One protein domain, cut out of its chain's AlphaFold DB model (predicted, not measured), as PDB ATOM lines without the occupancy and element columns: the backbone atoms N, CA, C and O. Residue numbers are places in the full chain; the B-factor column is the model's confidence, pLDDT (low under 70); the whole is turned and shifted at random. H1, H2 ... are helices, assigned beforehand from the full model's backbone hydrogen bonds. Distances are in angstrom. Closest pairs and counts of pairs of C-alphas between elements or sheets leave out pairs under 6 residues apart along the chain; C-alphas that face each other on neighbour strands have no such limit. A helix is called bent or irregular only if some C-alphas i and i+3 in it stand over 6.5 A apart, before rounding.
ATOM      1  N   TRP A  20     133.625 146.240 176.098       95.62
ATOM      2  CA  TRP A  20     132.349 145.856 176.705       95.62
ATOM      3  C   TRP A  20     131.270 145.527 175.674       95.62
ATOM      4  O   TRP A  20     130.491 144.611 175.892       95.62
ATOM      5  N   ARG A  21     131.248 146.216 174.525       96.56
ATOM      6  CA  ARG A  21     130.283 145.926 173.461       96.56
ATOM      7  C   ARG A  21     130.533 144.555 172.844       96.56
ATOM      8  O   ARG A  21     129.595 143.791 172.663       96.56
ATOM      9  N   ARG A  22     131.796 144.227 172.556       96.00
ATOM     10  CA  ARG A  22     132.158 142.906 172.017       96.00
ATOM     11  C   ARG A  22     131.806 141.793 173.001       96.00
ATOM     12  O   ARG A  22     131.121 140.855 172.626       96.00
ATOM     13  N   ILE A  23     132.222 141.942 174.259       95.94
ATOM     14  CA  ILE A  23     131.986 140.922 175.285       95.94
ATOM     15  C   ILE A  23     130.498 140.774 175.605       95.94
ATOM     16  O   ILE A  23     130.006 139.654 175.673       95.94
ATOM     17  N   GLY A  24     129.758 141.879 175.723       96.50
ATOM     18  CA  GLY A  24     128.315 141.833 175.952       96.50
ATOM     19  C   GLY A  24     127.571 141.119 174.821       96.50
ATOM     20  O   GLY A  24     126.660 140.341 175.081       96.50
ATOM     21  N   ILE A  25     127.981 141.333 173.566       97.62
ATOM     22  CA  ILE A  25     127.413 140.628 172.408       97.62
ATOM     23  C   ILE A  25     127.703 139.128 172.457       97.62
ATOM     24  O   ILE A  25     126.842 138.338 172.085       97.62
ATOM     25  N   ASP A  26     128.898 138.734 172.885       95.88
ATOM     26  CA  ASP A  26     129.256 137.320 172.981       95.88
ATOM     27  C   ASP A  26     128.490 136.627 174.123       95.88
ATOM     28  O   ASP A  26     128.032 135.498 173.955       95.88
ATOM     29  N   MET A  27     128.293 137.314 175.255       95.50
ATOM     30  CA  MET A  27     127.586 136.787 176.432       95.50
ATOM     31  C   MET A  27     126.058 136.810 176.286       95.50
ATOM     32  O   MET A  27     125.376 135.915 176.780       95.50
ATOM     33  N   ILE A  28     125.500 137.816 175.605       96.56
ATOM     34  CA  ILE A  28     124.048 138.009 175.481       96.56
ATOM     35  C   ILE A  28     123.662 138.357 174.030       96.56
ATOM     36  O   ILE A  28     123.104 139.424 173.749       96.56
ATOM     37  N   PRO A  29     123.911 137.451 173.062       96.44
ATOM     38  CA  PRO A  29     123.852 137.758 171.628       96.44
ATOM     39  C   PRO A  29     122.483 138.220 171.130       96.44
ATOM     40  O   PRO A  29     122.399 138.938 170.132       96.44
ATOM     41  N   ARG A  30     121.402 137.848 171.822       96.62
ATOM     42  CA  ARG A  30     120.042 138.290 171.481       96.62
ATOM     43  C   ARG A  30     119.824 139.794 171.634       96.62
ATOM     44  O   ARG A  30     118.972 140.335 170.941       96.62
ATOM     45  N   TYR A  31     120.608 140.465 172.476       97.75
ATOM     46  CA  TYR A  31     120.540 141.914 172.670       97.75
ATOM     47  C   TYR A  31     121.643 142.651 171.909       97.75
ATOM     48  O   TYR A  31     121.979 143.780 172.252       97.75
ATOM     49  N   ARG A  32     122.199 142.045 170.849       97.62
ATOM     50  CA  ARG A  32     123.227 142.673 170.009       97.62
ATOM     51  C   ARG A  32     122.850 144.087 169.584       97.62
ATOM     52  O   ARG A  32     123.665 144.986 169.730       97.62
ATOM     53  N   GLU A  33     121.644 144.264 169.047       97.56
ATOM     54  CA  GLU A  33     121.212 145.564 168.534       97.56
ATOM     55  C   GLU A  33     121.180 146.616 169.649       97.56
ATOM     56  O   GLU A  33     121.734 147.697 169.475       97.56
ATOM     57  N   LEU A  34     120.635 146.257 170.817       97.94
ATOM     58  CA  LEU A  34     120.645 147.106 172.005       97.94
ATOM     59  C   LEU A  34     122.080 147.508 172.379       97.94
ATOM     60  O   LEU A  34     122.383 148.690 172.466       97.94
ATOM     61  N   ILE A  35     122.985 146.535 172.510       97.88
ATOM     62  CA  ILE A  35     124.386 146.751 172.905       97.88
ATOM     63  C   ILE A  35     125.143 147.623 171.890       97.88
ATOM     64  O   ILE A  35     125.953 148.475 172.264       97.88
ATOM     65  N   GLU A  36     124.906 147.411 170.595       96.62
ATOM     66  CA  GLU A  36     125.511 148.200 169.520       96.62
ATOM     67  C   GLU A  36     125.023 149.652 169.537       96.62
ATOM     68  O   GLU A  36     125.825 150.559 169.295       96.62
ATOM     69  N   GLN A  37     123.744 149.870 169.850       96.69
ATOM     70  CA  GLN A  37     123.096 151.180 169.821       96.69
ATOM     71  C   GLN A  37     123.227 151.974 171.128       96.69
ATOM     72  O   GLN A  37     123.162 153.201 171.075       96.69
ATOM     73  N   SER A  38     123.446 151.330 172.281       97.56
ATOM     74  CA  SER A  38     123.624 152.031 173.559       97.56
ATOM     75  C   SER A  38     124.787 153.017 173.477       97.56
ATOM     76  O   SER A  38     125.889 152.644 173.079       97.56
ATOM     77  N   GLU A  39     124.582 154.269 173.882       95.19
ATOM     78  CA  GLU A  39     125.605 155.321 173.767       95.19
ATOM     79  C   GLU A  39     126.719 155.168 174.816       95.19
ATOM     80  O   GLU A  39     127.891 155.431 174.534       95.19
ATOM     81  N   SER A  40     126.372 154.660 176.000       95.25
ATOM     82  CA  SER A  40     127.278 154.422 177.125       95.25
ATOM     83  C   SER A  40     126.963 153.100 177.829       95.25
ATOM     84  O   SER A  40     125.891 152.523 177.644       95.25
ATOM     85  N   ILE A  41     127.895 152.631 178.666       95.94
ATOM     86  CA  ILE A  41     127.675 151.442 179.499       95.94
ATOM     87  C   ILE A  41     126.530 151.655 180.505       95.94
ATOM     88  O   ILE A  41     125.748 150.742 180.735       95.94
ATOM     89  N   GLY A  42     126.375 152.871 181.042       95.81
ATOM     90  CA  GLY A  42     125.296 153.188 181.981       95.81
ATOM     91  C   GLY A  42     123.922 153.120 181.326       95.81
ATOM     92  O   GLY A  42     123.009 152.529 181.892       95.81
ATOM     93  N   MET A  43     123.787 153.642 180.100       96.88
ATOM     94  CA  MET A  43     122.546 153.486 179.333       96.88
ATOM     95  C   MET A  43     122.249 152.018 179.031       96.88
ATOM     96  O   MET A  43     121.114 151.589 179.211       96.88
ATOM     97  N   LEU A  44     123.268 151.236 178.649       97.94
ATOM     98  CA  LEU A  44     123.086 149.799 178.453       97.94
ATOM     99  C   LEU A  44     122.572 149.124 179.731       97.94
ATOM    100  O   LEU A  44     121.653 148.317 179.651       97.94
ATOM    101  N   TRP A  45     123.138 149.435 180.900       98.31
ATOM    102  CA  TRP A  45     122.694 148.825 182.154       98.31
ATOM    103  C   TRP A  45     121.255 149.180 182.520       98.31
ATOM    104  O   TRP A  45     120.540 148.308 183.003       98.31
ATOM    105  N   VAL A  46     120.804 150.407 182.246       96.81
ATOM    106  CA  VAL A  46     119.396 150.792 182.443       96.81
ATOM    107  C   VAL A  46     118.465 149.914 181.601       96.81
ATOM    108  O   VAL A  46     117.483 149.381 182.123       96.81
ATOM    109  N   ASP A  47     118.789 149.712 180.324       98.12
ATOM    110  CA  ASP A  47     117.970 148.894 179.426       98.12
ATOM    111  C   ASP A  47     118.056 147.395 179.772       98.12
ATOM    112  O   ASP A  47     117.037 146.700 179.833       98.12
ATOM    113  N   LEU A  48     119.261 146.889 180.066       98.31
ATOM    114  CA  LEU A  48     119.470 145.504 180.497       98.31
ATOM    115  C   LEU A  48     118.782 145.207 181.825       98.31
ATOM    116  O   LEU A  48     118.286 144.100 181.994       98.31
ATOM    117  N   TRP A  49     118.711 146.164 182.752       98.38
ATOM    118  CA  TRP A  49     118.006 145.986 184.018       98.38
ATOM    119  C   TRP A  49     116.518 145.696 183.801       98.38
ATOM    120  O   TRP A  49     115.978 144.761 184.393       98.38
ATOM    121  N   ALA A  50     115.859 146.445 182.911       97.50
ATOM    122  CA  ALA A  50     114.455 146.213 182.588       97.50
ATOM    123  C   ALA A  50     114.234 144.807 182.001       97.50
ATOM    124  O   ALA A  50     113.340 144.084 182.447       97.50
ATOM    125  N   LEU A  51     115.090 144.400 181.059       98.12
ATOM    126  CA  LEU A  51     115.060 143.066 180.449       98.12
ATOM    127  C   LEU A  51     115.357 141.957 181.464       98.12
ATOM    128  O   LEU A  51     114.720 140.909 181.452       98.12
ATOM    129  N   PHE A  52     116.303 142.191 182.369       98.56
ATOM    130  CA  PHE A  52     116.692 141.255 183.414       98.56
ATOM    131  C   PHE A  52     115.564 141.021 184.421       98.56
ATOM    132  O   PHE A  52     115.284 139.879 184.778       98.56
ATOM    133  N   VAL A  53     114.876 142.080 184.858       98.31
ATOM    134  CA  VAL A  53     113.708 141.952 185.740       98.31
ATOM    135  C   VAL A  53     112.576 141.201 185.036       98.31
ATOM    136  O   VAL A  53     111.935 140.349 185.655       98.31
ATOM    137  N   ASP A  54     112.331 141.493 183.757       98.12
ATOM    138  CA  ASP A  54     111.310 140.801 182.966       98.12
ATOM    139  C   ASP A  54     111.634 139.312 182.784       98.12
ATOM    140  O   ASP A  54     110.752 138.472 182.943       98.12
ATOM    141  N   ALA A  55     112.912 138.969 182.599       98.12
ATOM    142  CA  ALA A  55     113.382 137.593 182.452       98.12
ATOM    143  C   ALA A  55     113.086 136.691 183.666       98.12
ATOM    144  O   ALA A  55     113.065 135.471 183.526       98.12
ATOM    145  N   HIS A  56     112.827 137.258 184.848       98.00
ATOM    146  CA  HIS A  56     112.425 136.487 186.029       98.00
ATOM    147  C   HIS A  56     110.917 136.178 186.082       98.00
ATOM    148  O   HIS A  56     110.473 135.446 186.973       98.00
ATOM    149  N   ARG A  57     110.106 136.768 185.194       96.75
ATOM    150  CA  ARG A  57     108.661 136.502 185.102       96.75
ATOM    151  C   ARG A  57     108.405 135.182 184.378       96.75
ATOM    152  O   ARG A  57     109.301 134.626 183.767       96.75
ATOM    153  N   ASP A  58     107.181 134.667 184.469       94.88
ATOM    154  CA  ASP A  58     106.789 133.417 183.807       94.88
ATOM    155  C   ASP A  58     106.475 133.653 182.310       94.88
ATOM    156  O   ASP A  58     105.656 134.531 182.014       94.88
ATOM    157  N   PRO A  59     107.072 132.895 181.362       95.94
ATOM    158  CA  PRO A  59     108.099 131.866 181.562       95.94
ATOM    159  C   PRO A  59     109.490 132.456 181.829       95.94
ATOM    160  O   PRO A  59     109.921 133.373 181.132       95.94
ATOM    161  N   VAL A  60     110.203 131.873 182.800       97.50
ATOM    162  CA  VAL A  60     111.538 132.345 183.208       97.50
ATOM    163  C   VAL A  60     112.538 132.185 182.061       97.50
ATOM    164  O   VAL A  60     112.701 131.096 181.506       97.50
ATOM    165  N   ASP A  61     113.240 133.267 181.731       97.81
ATOM    166  CA  ASP A  61     114.265 133.326 180.690       97.81
ATOM    167  C   ASP A  61     115.669 133.214 181.296       97.81
ATOM    168  O   ASP A  61     116.434 134.179 181.390       97.81
ATOM    169  N   GLU A  62     116.012 131.989 181.694       97.31
ATOM    170  CA  GLU A  62     117.293 131.635 182.322       97.31
ATOM    171  C   GLU A  62     118.513 132.087 181.505       97.31
ATOM    172  O   GLU A  62     119.540 132.468 182.066       97.31
ATOM    173  N   MET A  63     118.403 132.091 180.170       96.69
ATOM    174  CA  MET A  63     119.495 132.520 179.292       96.69
ATOM    175  C   MET A  63     119.817 134.005 179.473       96.69
ATOM    176  O   MET A  63     120.991 134.373 179.525       96.69
ATOM    177  N   THR A  64     118.794 134.858 179.577       97.50
ATOM    178  CA  THR A  64     118.996 136.287 179.844       97.50
ATOM    179  C   THR A  64     119.554 136.494 181.246       97.50
ATOM    180  O   THR A  64     120.525 137.230 181.399       97.50
ATOM    181  N   ILE A  65     118.989 135.830 182.261       98.38
ATOM    182  CA  ILE A  65     119.420 136.007 183.655       98.38
ATOM    183  C   ILE A  65     120.901 135.649 183.807       98.38
ATOM    184  O   ILE A  65     121.691 136.468 184.285       98.38
ATOM    185  N   GLN A  66     121.292 134.462 183.338       97.50
ATOM    186  CA  GLN A  66     122.673 133.994 183.412       97.50
ATOM    187  C   GLN A  66     123.623 134.917 182.638       97.50
ATOM    188  O   GLN A  66     124.651 135.323 183.177       97.50
ATOM    189  N   GLY A  67     123.266 135.285 181.403       98.06
ATOM    190  CA  GLY A  67     124.109 136.130 180.557       98.06
ATOM    191  C   GLY A  67     124.345 137.523 181.147       98.06
ATOM    192  O   GLY A  67     125.462 138.035 181.093       98.06
ATOM    193  N   VAL A  68     123.325 138.129 181.764       98.44
ATOM    194  CA  VAL A  68     123.453 139.436 182.430       98.44
ATOM    195  C   VAL A  68     124.359 139.342 183.660       98.44
ATOM    196  O   VAL A  68     125.233 140.193 183.822       98.44
ATOM    197  N   TYR A  69     124.224 138.299 184.490       98.19
ATOM    198  CA  TYR A  69     125.129 138.086 185.627       98.19
ATOM    199  C   TYR A  69     126.579 137.852 185.190       98.19
ATOM    200  O   TYR A  69     127.501 138.395 185.795       98.19
ATOM    201  N   GLU A  70     126.803 137.065 184.138       97.25
ATOM    202  CA  GLU A  70     128.142 136.830 183.589       97.25
ATOM    203  C   GLU A  70     128.770 138.113 183.042       97.25
ATOM    204  O   GLU A  70     129.942 138.390 183.307       97.25
ATOM    205  N   PHE A  71     127.976 138.930 182.348       98.00
ATOM    206  CA  PHE A  71     128.425 140.230 181.872       98.00
ATOM    207  C   PHE A  71     128.763 141.174 183.030       98.00
ATOM    208  O   PHE A  71     129.825 141.794 183.003       98.00
ATOM    209  N   ALA A  72     127.935 141.205 184.081       97.69
ATOM    210  CA  ALA A  72     128.170 142.002 185.286       97.69
ATOM    211  C   ALA A  72     129.442 141.581 186.045       97.69
ATOM    212  O   ALA A  72     130.184 142.423 186.557       97.69
ATOM    213  N   ARG A  73     129.726 140.274 186.122       96.50
ATOM    214  CA  ARG A  73     130.988 139.767 186.683       96.50
ATOM    215  C   ARG A  73     132.177 140.220 185.847       96.50
ATOM    216  O   ARG A  73     133.125 140.791 186.380       96.50
ATOM    217  N   TRP A  74     132.103 140.043 184.528       96.50
ATOM    218  CA  TRP A  74     133.186 140.438 183.629       96.50
ATOM    219  C   TRP A  74     133.503 141.937 183.719       96.50
ATOM    220  O   TRP A  74     134.678 142.313 183.772       96.50
ATOM    221  N   THR A  75     132.480 142.796 183.778       95.25
ATOM    222  CA  THR A  75     132.674 144.248 183.901       95.25
ATOM    223  C   THR A  75     133.411 144.635 185.179       95.25
ATOM    224  O   THR A  75     134.189 145.586 185.130       95.25
ATOM    225  N   CYS A  76     133.229 143.897 186.278       92.25
ATOM    226  CA  CYS A  76     133.893 144.165 187.556       92.25
ATOM    227  C   CYS A  76     135.282 143.519 187.680       92.25
ATOM    228  O   CYS A  76     136.176 144.108 188.280       92.25
ATOM    229  N   GLU A  77     135.483 142.319 187.130       87.56
ATOM    230  CA  GLU A  77     136.705 141.532 187.361       87.56
ATOM    231  C   GLU A  77     137.756 141.699 186.264       87.56
ATOM    232  O   GLU A  77     138.954 141.780 186.532       87.56
ATOM    233  N   ALA A  78     137.319 141.716 185.006       73.94
ATOM    234  CA  ALA A  78     138.202 141.522 183.859       73.94
ATOM    235  C   ALA A  78     138.451 142.804 183.061       73.94
ATOM    236  O   ALA A  78     139.317 142.833 182.184       73.94
ATOM    237  N   SER A  79     137.691 143.863 183.331       71.25
ATOM    238  CA  SER A  79     137.774 145.089 182.549       71.25
ATOM    239  C   SER A  79     138.995 145.949 182.880       71.25
ATOM    240  O   SER A  79     139.469 146.681 182.007       71.25
ATOM    241  N   GLY A  80     139.475 145.899 184.133       80.38
ATOM    242  CA  GLY A  80     140.451 146.853 184.672       80.38
ATOM    243  C   GLY A  80     140.011 148.314 184.518       80.38
ATOM    244  O   GLY A  80     140.859 149.203 184.459       80.38
ATOM    245  N   ASN A  81     138.705 148.552 184.358       89.69
ATOM    246  CA  ASN A  81     138.130 149.838 184.003       89.69
ATOM    247  C   ASN A  81     137.111 150.265 185.066       89.69
ATOM    248  O   ASN A  81     135.994 149.747 185.114       89.69
ATOM    249  N   ASP A  82     137.494 151.265 185.855       93.06
ATOM    250  CA  ASP A  82     136.689 151.803 186.952       93.06
ATOM    251  C   ASP A  82     135.323 152.330 186.499       93.06
ATOM    252  O   ASP A  82     134.361 152.242 187.258       93.06
ATOM    253  N   GLU A  83     135.196 152.841 185.268       93.25
ATOM    254  CA  GLU A  83     133.910 153.280 184.716       93.25
ATOM    255  C   GLU A  83     132.962 152.091 184.527       93.25
ATOM    256  O   GLU A  83     131.791 152.174 184.895       93.25
ATOM    257  N   LEU A  84     133.463 150.967 183.998       95.50
ATOM    258  CA  LEU A  84     132.654 149.758 183.814       95.50
ATOM    259  C   LEU A  84     132.250 149.167 185.165       95.50
ATOM    260  O   LEU A  84     131.077 148.837 185.348       95.50
ATOM    261  N   THR A  85     133.179 149.095 186.119       95.88
ATOM    262  CA  THR A  85     132.897 148.616 187.479       95.88
ATOM    263  C   THR A  85     131.872 149.505 188.175       95.88
ATOM    264  O   THR A  85     130.832 149.017 188.612       95.88
ATOM    265  N   THR A  86     132.113 150.820 188.219       95.56
ATOM    266  CA  THR A  86     131.222 151.787 188.880       95.56
ATOM    267  C   THR A  86     129.834 151.759 188.256       95.56
ATOM    268  O   THR A  86     128.841 151.661 188.967       95.56
ATOM    269  N   SER A  87     129.751 151.778 186.923       96.56
ATOM    270  CA  SER A  87     128.471 151.743 186.216       96.56
ATOM    271  C   SER A  87     127.685 150.461 186.506       96.56
ATOM    272  O   SER A  87     126.480 150.521 186.730       96.56
ATOM    273  N   THR A  88     128.366 149.315 186.573       97.50
ATOM    274  CA  THR A  88     127.736 148.027 186.900       97.50
ATOM    275  C   THR A  88     127.246 147.988 188.344       97.50
ATOM    276  O   THR A  88     126.133 147.532 188.604       97.50
ATOM    277  N   CYS A  89     128.032 148.497 189.296       96.88
ATOM    278  CA  CYS A  89     127.585 148.605 190.680       96.88
ATOM    279  C   CYS A  89     126.322 149.472 190.779       96.88
ATOM    280  O   CYS A  89     125.295 148.977 191.240       96.88
ATOM    281  N   CYS A  90     126.367 150.696 190.245       96.25
ATOM    282  CA  CYS A  90     125.291 151.676 190.394       96.25
ATOM    283  C   CYS A  90     124.007 151.341 189.628       96.25
ATOM    284  O   CYS A  90     122.925 151.694 190.076       96.25
ATOM    285  N   HIS A  91     124.097 150.691 188.464       97.19
ATOM    286  CA  HIS A  91     122.922 150.440 187.621       97.19
ATOM    287  C   HIS A  91     122.441 148.988 187.629       97.19
ATOM    288  O   HIS A  91     121.384 148.705 187.067       97.19
ATOM    289  N   PHE A  92     123.171 148.072 188.268       98.25
ATOM    290  CA  PHE A  92     122.771 146.669 188.356       98.25
ATOM    291  C   PHE A  92     122.821 146.141 189.791       98.25
ATOM    292  O   PHE A  92     121.771 145.843 190.363       98.25
ATOM    293  N   TYR A  93     124.005 146.052 190.406       98.12
ATOM    294  CA  TYR A  93     124.134 145.389 191.711       98.12
ATOM    295  C   TYR A  93     123.370 146.103 192.837       98.12
ATOM    296  O   TYR A  93     122.722 145.422 193.633       98.12
ATOM    297  N   GLU A  94     123.374 147.441 192.885       97.75
ATOM    298  CA  GLU A  94     122.619 148.224 193.886       97.75
ATOM    299  C   GLU A  94     121.104 147.975 193.800       97.75
ATOM    300  O   GLU A  94     120.388 148.081 194.798       97.75
ATOM    301  N   HIS A  95     120.605 147.590 192.623       97.62
ATOM    302  CA  HIS A  95     119.182 147.383 192.382       97.62
ATOM    303  C   HIS A  95     118.703 145.949 192.624       97.62
ATOM    304  O   HIS A  95     117.503 145.769 192.855       97.62
ATOM    305  N   LEU A  96     119.585 144.941 192.648       97.88
ATOM    306  CA  LEU A  96     119.195 143.540 192.888       97.88
ATOM    307  C   LEU A  96     118.294 143.357 194.129       97.88
ATOM    308  O   LEU A  96     117.285 142.656 194.022       97.88
ATOM    309  N   PRO A  97     118.569 143.999 195.286       97.06
ATOM    310  CA  PRO A  97     117.737 143.832 196.476       97.06
ATOM    311  C   PRO A  97     116.368 144.521 196.396       97.06
ATOM    312  O   PRO A  97     115.485 144.217 197.200       97.06
ATOM    313  N   THR A  98     116.195 145.465 195.465       96.31
ATOM    314  CA  THR A  98     115.024 146.360 195.414       96.31
ATOM    315  C   THR A  98     113.799 145.717 194.767       96.31
ATOM    316  O   THR A  98     112.672 146.160 194.988       96.31
ATOM    317  N   VAL A  99     113.990 144.638 194.003       96.69
ATOM    318  CA  VAL A  99     112.913 143.899 193.340       96.69
ATOM    319  C   VAL A  99     112.782 142.534 193.996       96.69
ATOM    320  O   VAL A  99     113.656 141.686 193.849       96.69
ATOM    321  N   SER A 100     111.671 142.290 194.695       95.06
ATOM    322  CA  SER A 100     111.451 141.059 195.478       95.06
ATOM    323  C   SER A 100     111.636 139.771 194.668       95.06
ATOM    324  O   SER A 100     112.231 138.808 195.154       95.06
ATOM    325  N   LEU A 101     111.170 139.772 193.416       95.00
ATOM    326  CA  LEU A 101     111.309 138.650 192.491       95.00
ATOM    327  C   LEU A 101     112.784 138.316 192.215       95.00
ATOM    328  O   LEU A 101     113.162 137.154 192.308       95.00
ATOM    329  N   VAL A 102     113.611 139.330 191.955       96.88
ATOM    330  CA  VAL A 102     115.058 139.184 191.731       96.88
ATOM    331  C   VAL A 102     115.768 138.826 193.035       96.88
ATOM    332  O   VAL A 102     116.530 137.864 193.084       96.88
ATOM    333  N   ARG A 103     115.474 139.553 194.119       95.75
ATOM    334  CA  ARG A 103     116.074 139.375 195.448       95.75
ATOM    335  C   ARG A 103     116.041 137.922 195.908       95.75
ATOM    336  O   ARG A 103     117.075 137.382 196.288       95.75
ATOM    337  N   SER A 104     114.878 137.273 195.813       94.44
ATOM    338  CA  SER A 104     114.707 135.874 196.237       94.44
ATOM    339  C   SER A 104     115.535 134.866 195.425       94.44
ATOM    340  O   SER A 104     115.704 133.715 195.836       94.44
ATOM    341  N   LYS A 105     116.049 135.284 194.263       95.62
ATOM    342  CA  LYS A 105     116.826 134.468 193.327       95.62
ATOM    343  C   LYS A 105     118.322 134.746 193.375       95.62
ATOM    344  O   LYS A 105     119.076 133.909 192.894       95.62
ATOM    345  N   ILE A 106     118.765 135.833 194.013       96.12
ATOM    346  CA  ILE A 106     120.190 136.177 194.164       96.12
ATOM    347  C   ILE A 106     121.046 134.963 194.586       96.12
ATOM    348  O   ILE A 106     122.049 134.707 193.918       96.12
ATOM    349  N   PRO A 107     120.669 134.147 195.599       95.56
ATOM    350  CA  PRO A 107     121.501 133.018 196.023       95.56
ATOM    351  C   PRO A 107     121.652 131.896 194.985       95.56
ATOM    352  O   PRO A 107     122.476 131.014 195.193       95.56
ATOM    353  N   GLN A 108     120.847 131.892 193.915       94.75
ATOM    354  CA  GLN A 108     120.906 130.898 192.835       94.75
ATOM    355  C   GLN A 108     121.965 131.251 191.784       94.75
ATOM    356  O   GLN A 108     122.506 130.350 191.151       94.75
ATOM    357  N   TYR A 109     122.276 132.542 191.617       95.62
ATOM    358  CA  TYR A 109     123.185 133.038 190.574       95.62
ATOM    359  C   TYR A 109     124.471 133.664 191.121       95.62
ATOM    360  O   TYR A 109     125.396 133.924 190.351       95.62
ATOM    361  N   MET A 110     124.536 133.914 192.429       95.56
ATOM    362  CA  MET A 110     125.698 134.496 193.093       95.56
ATOM    363  C   MET A 110     126.143 133.612 194.245       95.56
ATOM    364  O   MET A 110     125.344 133.246 195.106       95.56
ATOM    365  N   SER A 111     127.436 133.320 194.300       94.00
ATOM    366  CA  SER A 111     128.055 132.637 195.423       94.00
ATOM    367  C   SER A 111     127.991 133.481 196.695       94.00
ATOM    368  O   SER A 111     127.946 134.715 196.678       94.00
ATOM    369  N   ARG A 112     128.083 132.812 197.843       94.62
ATOM    370  CA  ARG A 112     128.180 133.464 199.151       94.62
ATOM    371  C   ARG A 112     129.325 134.478 199.213       94.62
ATOM    372  O   ARG A 112     129.192 135.501 199.877       94.62
ATOM    373  N   GLN A 113     130.446 134.196 198.549       94.56
ATOM    374  CA  GLN A 113     131.588 135.106 198.513       94.56
ATOM    375  C   GLN A 113     131.276 136.370 197.706       94.56
ATOM    376  O   GLN A 113     131.600 137.459 198.170       94.56
ATOM    377  N   GLU A 114     130.615 136.247 196.553       95.12
ATOM    378  CA  GLU A 114     130.182 137.403 195.750       95.12
ATOM    379  C   GLU A 114     129.172 138.265 196.513       95.12
ATOM    380  O   GLU A 114     129.313 139.485 196.559       95.12
ATOM    381  N   ILE A 115     128.204 137.635 197.188       96.06
ATOM    382  CA  ILE A 115     127.214 138.327 198.028       96.06
ATOM    383  C   ILE A 115     127.902 139.134 199.137       96.06
ATOM    384  O   ILE A 115     127.555 140.288 199.370       96.06
ATOM    385  N   LEU A 116     128.894 138.547 199.816       95.50
ATOM    386  CA  LEU A 116     129.666 139.253 200.843       95.50
ATOM    387  C   LEU A 116     130.551 140.356 200.249       95.50
ATOM    388  O   LEU A 116     130.705 141.400 200.869       95.50
ATOM    389  N   GLY A 117     131.112 140.149 199.056       94.81
ATOM    390  CA  GLY A 117     131.910 141.159 198.357       94.81
ATOM    391  C   GLY A 117     131.100 142.383 197.920       94.81
ATOM    392  O   GLY A 117     131.653 143.473 197.812       94.81
ATOM    393  N   LEU A 118     129.792 142.218 197.714       95.88
ATOM    394  CA  LEU A 118     128.861 143.271 197.299       95.88
ATOM    395  C   LEU A 118     128.000 143.807 198.453       95.88
ATOM    396  O   LEU A 118     127.038 144.535 198.219       95.88
ATOM    397  N   SER A 119     128.344 143.485 199.703       93.38
ATOM    398  CA  SER A 119     127.516 143.804 200.869       93.38
ATOM    399  C   SER A 119     127.240 145.305 201.015       93.38
ATOM    400  O   SER A 119     126.096 145.713 201.201       93.38
ATOM    401  N   GLU A 120     128.267 146.144 200.851       94.94
ATOM    402  CA  GLU A 120     128.115 147.603 200.921       94.94
ATOM    403  C   GLU A 120     127.335 148.166 199.726       94.94
ATOM    404  O   GLU A 120     126.625 149.158 199.865       94.94
ATOM    405  N   ILE A 121     127.405 147.504 198.567       97.00
ATOM    406  CA  ILE A 121     126.665 147.893 197.361       97.00
ATOM    407  C   ILE A 121     125.164 147.636 197.560       97.00
ATOM    408  O   ILE A 121     124.336 148.505 197.303       97.00
ATOM    409  N   PHE A 122     124.789 146.484 198.121       96.12
ATOM    410  CA  PHE A 122     123.384 146.160 198.406       96.12
ATOM    411  C   PHE A 122     122.712 147.102 199.405       96.12
ATOM    412  O   PHE A 122     121.485 147.196 199.440       96.12
ATOM    413  N   LYS A 123     123.498 147.808 200.215       95.44
ATOM    414  CA  LYS A 123     122.999 148.729 201.231       95.44
ATOM    415  C   LYS A 123     122.462 150.041 200.650       95.44
ATOM    416  O   LYS A 123     121.664 150.697 201.312       95.44
ATOM    417  N   TYR A 124     122.851 150.423 199.430       95.94
ATOM    418  CA  TYR A 124     122.636 151.775 198.897       95.94
ATOM    419  C   TYR A 124     121.171 152.253 198.928       95.94
ATOM    420  O   TYR A 124     120.896 153.411 199.245       95.94
ATOM    421  N   HIS A 125     120.220 151.355 198.657       94.12
ATOM    422  CA  HIS A 125     118.783 151.661 198.641       94.12
ATOM    423  C   HIS A 125     118.011 151.166 199.869       94.12
ATOM    424  O   HIS A 125     116.783 151.232 199.881       94.12
ATOM    425  N   LEU A 126     118.703 150.653 200.884       94.94
ATOM    426  CA  LEU A 126     118.089 149.998 202.031       94.94
ATOM    427  C   LEU A 126     118.381 150.769 203.314       94.94
ATOM    428  O   LEU A 126     119.474 151.293 203.526       94.94
ATOM    429  N   SER A 127     117.415 150.782 204.226       95.88
ATOM    430  CA  SER A 127     117.704 151.098 205.620       95.88
ATOM    431  C   SER A 127     118.595 150.018 206.248       95.88
ATOM    432  O   SER A 127     118.633 148.873 205.793       95.88
ATOM    433  N   GLU A 128     119.263 150.347 207.356       95.12
ATOM    434  CA  GLU A 128     120.089 149.384 208.106       95.12
ATOM    435  C   GLU A 128     119.322 148.101 208.467       95.12
ATOM    436  O   GLU A 128     119.859 146.999 208.382       95.12
ATOM    437  N   ASN A 129     118.045 148.229 208.840       96.38
ATOM    438  CA  ASN A 129     117.212 147.081 209.197       96.38
ATOM    439  C   ASN A 129     116.881 146.215 207.976       96.38
ATOM    440  O   ASN A 129     116.975 144.993 208.051       96.38
ATOM    441  N   GLU A 130     116.519 146.830 206.849       95.75
ATOM    442  CA  GLU A 130     116.234 146.101 205.607       95.75
ATOM    443  C   GLU A 130     117.476 145.381 205.079       95.75
ATOM    444  O   GLU A 130     117.375 144.243 204.618       95.75
ATOM    445  N   TYR A 131     118.642 146.017 205.194       96.69
ATOM    446  CA  TYR A 131     119.925 145.423 204.847       96.69
ATOM    447  C   TYR A 131     120.264 144.219 205.741       96.69
ATOM    448  O   TYR A 131     120.630 143.162 205.230       96.69
ATOM    449  N   HIS A 132     120.093 144.323 207.063       95.69
ATOM    450  CA  HIS A 132     120.329 143.187 207.960       95.69
ATOM    451  C   HIS A 132     119.422 141.989 207.646       95.69
ATOM    452  O   HIS A 132     119.901 140.853 207.601       95.69
ATOM    453  N   GLU A 133     118.135 142.230 207.385       95.00
ATOM    454  CA  GLU A 133     117.207 141.162 206.997       95.00
ATOM    455  C   GLU A 133     117.553 140.573 205.624       95.00
ATOM    456  O   GLU A 133     117.520 139.352 205.464       95.00
ATOM    457  N   LEU A 134     117.961 141.403 204.654       95.19
ATOM    458  CA  LEU A 134     118.476 140.935 203.364       95.19
ATOM    459  C   LEU A 134     119.667 139.995 203.549       95.19
ATOM    460  O   LEU A 134     119.646 138.874 203.050       95.19
ATOM    461  N   MET A 135     120.707 140.420 204.265       95.94
ATOM    462  CA  MET A 135     121.919 139.609 204.401       95.94
ATOM    463  C   MET A 135     121.643 138.304 205.146       95.94
ATOM    464  O   MET A 135     122.202 137.264 204.802       95.94
ATOM    465  N   LYS A 136     120.737 138.318 206.127       94.00
ATOM    466  CA  LYS A 136     120.285 137.095 206.791       94.00
ATOM    467  C   LYS A 136     119.580 136.153 205.816       94.00
ATOM    468  O   LYS A 136     119.893 134.965 205.813       94.00
ATOM    469  N   GLU A 137     118.668 136.660 204.989       92.75
ATOM    470  CA  GLU A 137     117.975 135.881 203.956       92.75
ATOM    471  C   GLU A 137     118.974 135.249 202.978       92.75
ATOM    472  O   GLU A 137     119.011 134.025 202.837       92.75
ATOM    473  N   LEU A 138     119.839 136.070 202.377       93.31
ATOM    474  CA  LEU A 138     120.773 135.642 201.336       93.31
ATOM    475  C   LEU A 138     121.806 134.622 201.835       93.31
ATOM    476  O   LEU A 138     122.193 133.727 201.088       93.31
ATOM    477  N   LEU A 139     122.245 134.729 203.095       91.56
ATOM    478  CA  LEU A 139     123.288 133.866 203.663       91.56
ATOM    479  C   LEU A 139     122.751 132.604 204.357       91.56
ATOM    480  O   LEU A 139     123.544 131.733 204.720       91.56
ATOM    481  N   THR A 140     121.436 132.498 204.573       87.69
ATOM    482  CA  THR A 140     120.817 131.314 205.203       87.69
ATOM    483  C   THR A 140     120.516 130.214 204.185       87.69
ATOM    484  O   THR A 140     120.474 129.033 204.541       87.69
ATOM    485  N   VAL A 141     120.328 130.576 202.913       76.69
ATOM    486  CA  VAL A 141     120.134 129.607 201.832       76.69
ATOM    487  C   VAL A 141     121.432 128.812 201.652       76.69
ATOM    488  O   VAL A 141     122.480 129.380 201.351       76.69
TER     489      VAL A 141
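What this domain is: This is residues 20 to 141 of the 143 residues of an uncharacterized protein of Planctopirus hydrillae (UniProt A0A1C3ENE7). Three helices, H3, H4 and H5, make an up-and-down bundle, their centres at the corners of a triangle, with H4 the longest helix; the pair H1 and H2 packs at one end, H1 on H4. At the other end the short helices H6 to H10 form a loose layer between the bundle and H11, which crosses the far end. The printed part has 122 residues with eleven named helices, H1 to H11 in chain order, and no named strand; its class is all helix. It is compact, with a radius of gyration of the C-alphas of 14.1 A, and spans 40 by 35 by 21 A.

Where its parts are: Find C-alpha 62 at (117.293, 131.635, 182.322); from there H4, residues 62 to 77, runs 22.4 A to C-alpha 77 at (136.705, 141.532, 187.361). Before it look for H3, residues 41 to 55, 20.1 A long; after it comes H5, residues 82 to 91, 13.9 A. H1, residues 20 to 27, measures 10.2 A and H2, residues 29 to 37, 13.6 A. Then read the short helices H6, 93 to 98, H7, 100 to 103, H8, 106 to 109, H9, 112 to 117, and H10, 119 to 122. H11, residues 128 to 140, runs 18.3 A to C-alpha 140 at (120.817, 131.314, 205.203).

How they stand to each other: Start at H4, the hub, which touches H1, H3 and H5. H3, H4 and H5 form an up and down bundle, each running against the one before it. H3 and H4 are a hairpin at a shallow tilt of 30 degrees, closest at the C-alphas of Phe 52 and Ile 65, 5.9 A; H4 touches H3 with residues 62 to 68 alone. H4 and H5 are a hairpin at a steep tilt of 40 degrees, with C-alphas 76 and 85 closest at 4.6 A. H1 touches H4 through the C-alphas of Met 27 and Gly 67, 5.4 A apart. H1 and H2 are a hairpin at a shallow tilt of 17 degrees, closest at C-alphas 25 and 32, 5.2 A. Farther on, H6 touches H10, with C-alphas 94 and 122 closest at 5.0 A, and H6 and H7 only just touch, only at the corner, with 3 pairs of C-alphas within 8 A. H9 is near H8. H8 and H11 only just touch, with 3 pairs within 8 A, the closest Pro 107 and Leu 138 at 6.0 A; H11 is apart from H4. Each O i to N i+4 pair is within hydrogen-bond range in H1, H3, H4, H5, H9 and H11; H2 has 3 of 5, H6 has 0 of 2 but 2 of 3 O i to N i+3 pairs, and H7, H8 and H10 are too short for such a pair. H2 and H6 are irregular: C-alphas 30 and 33 are 7.9 A apart, and C-alphas 94 and 97 are 7.1 A apart.

The domain as a whole: The two C-alphas farthest apart, those of Glu 33 and Asn 129, stand 40.9 A from each other. The printed part has no cut and no long link; the link from H3 to H4 is short and the others are tight. The mean pLDDT of the printed part is 95.4, and no printed residue is under 70.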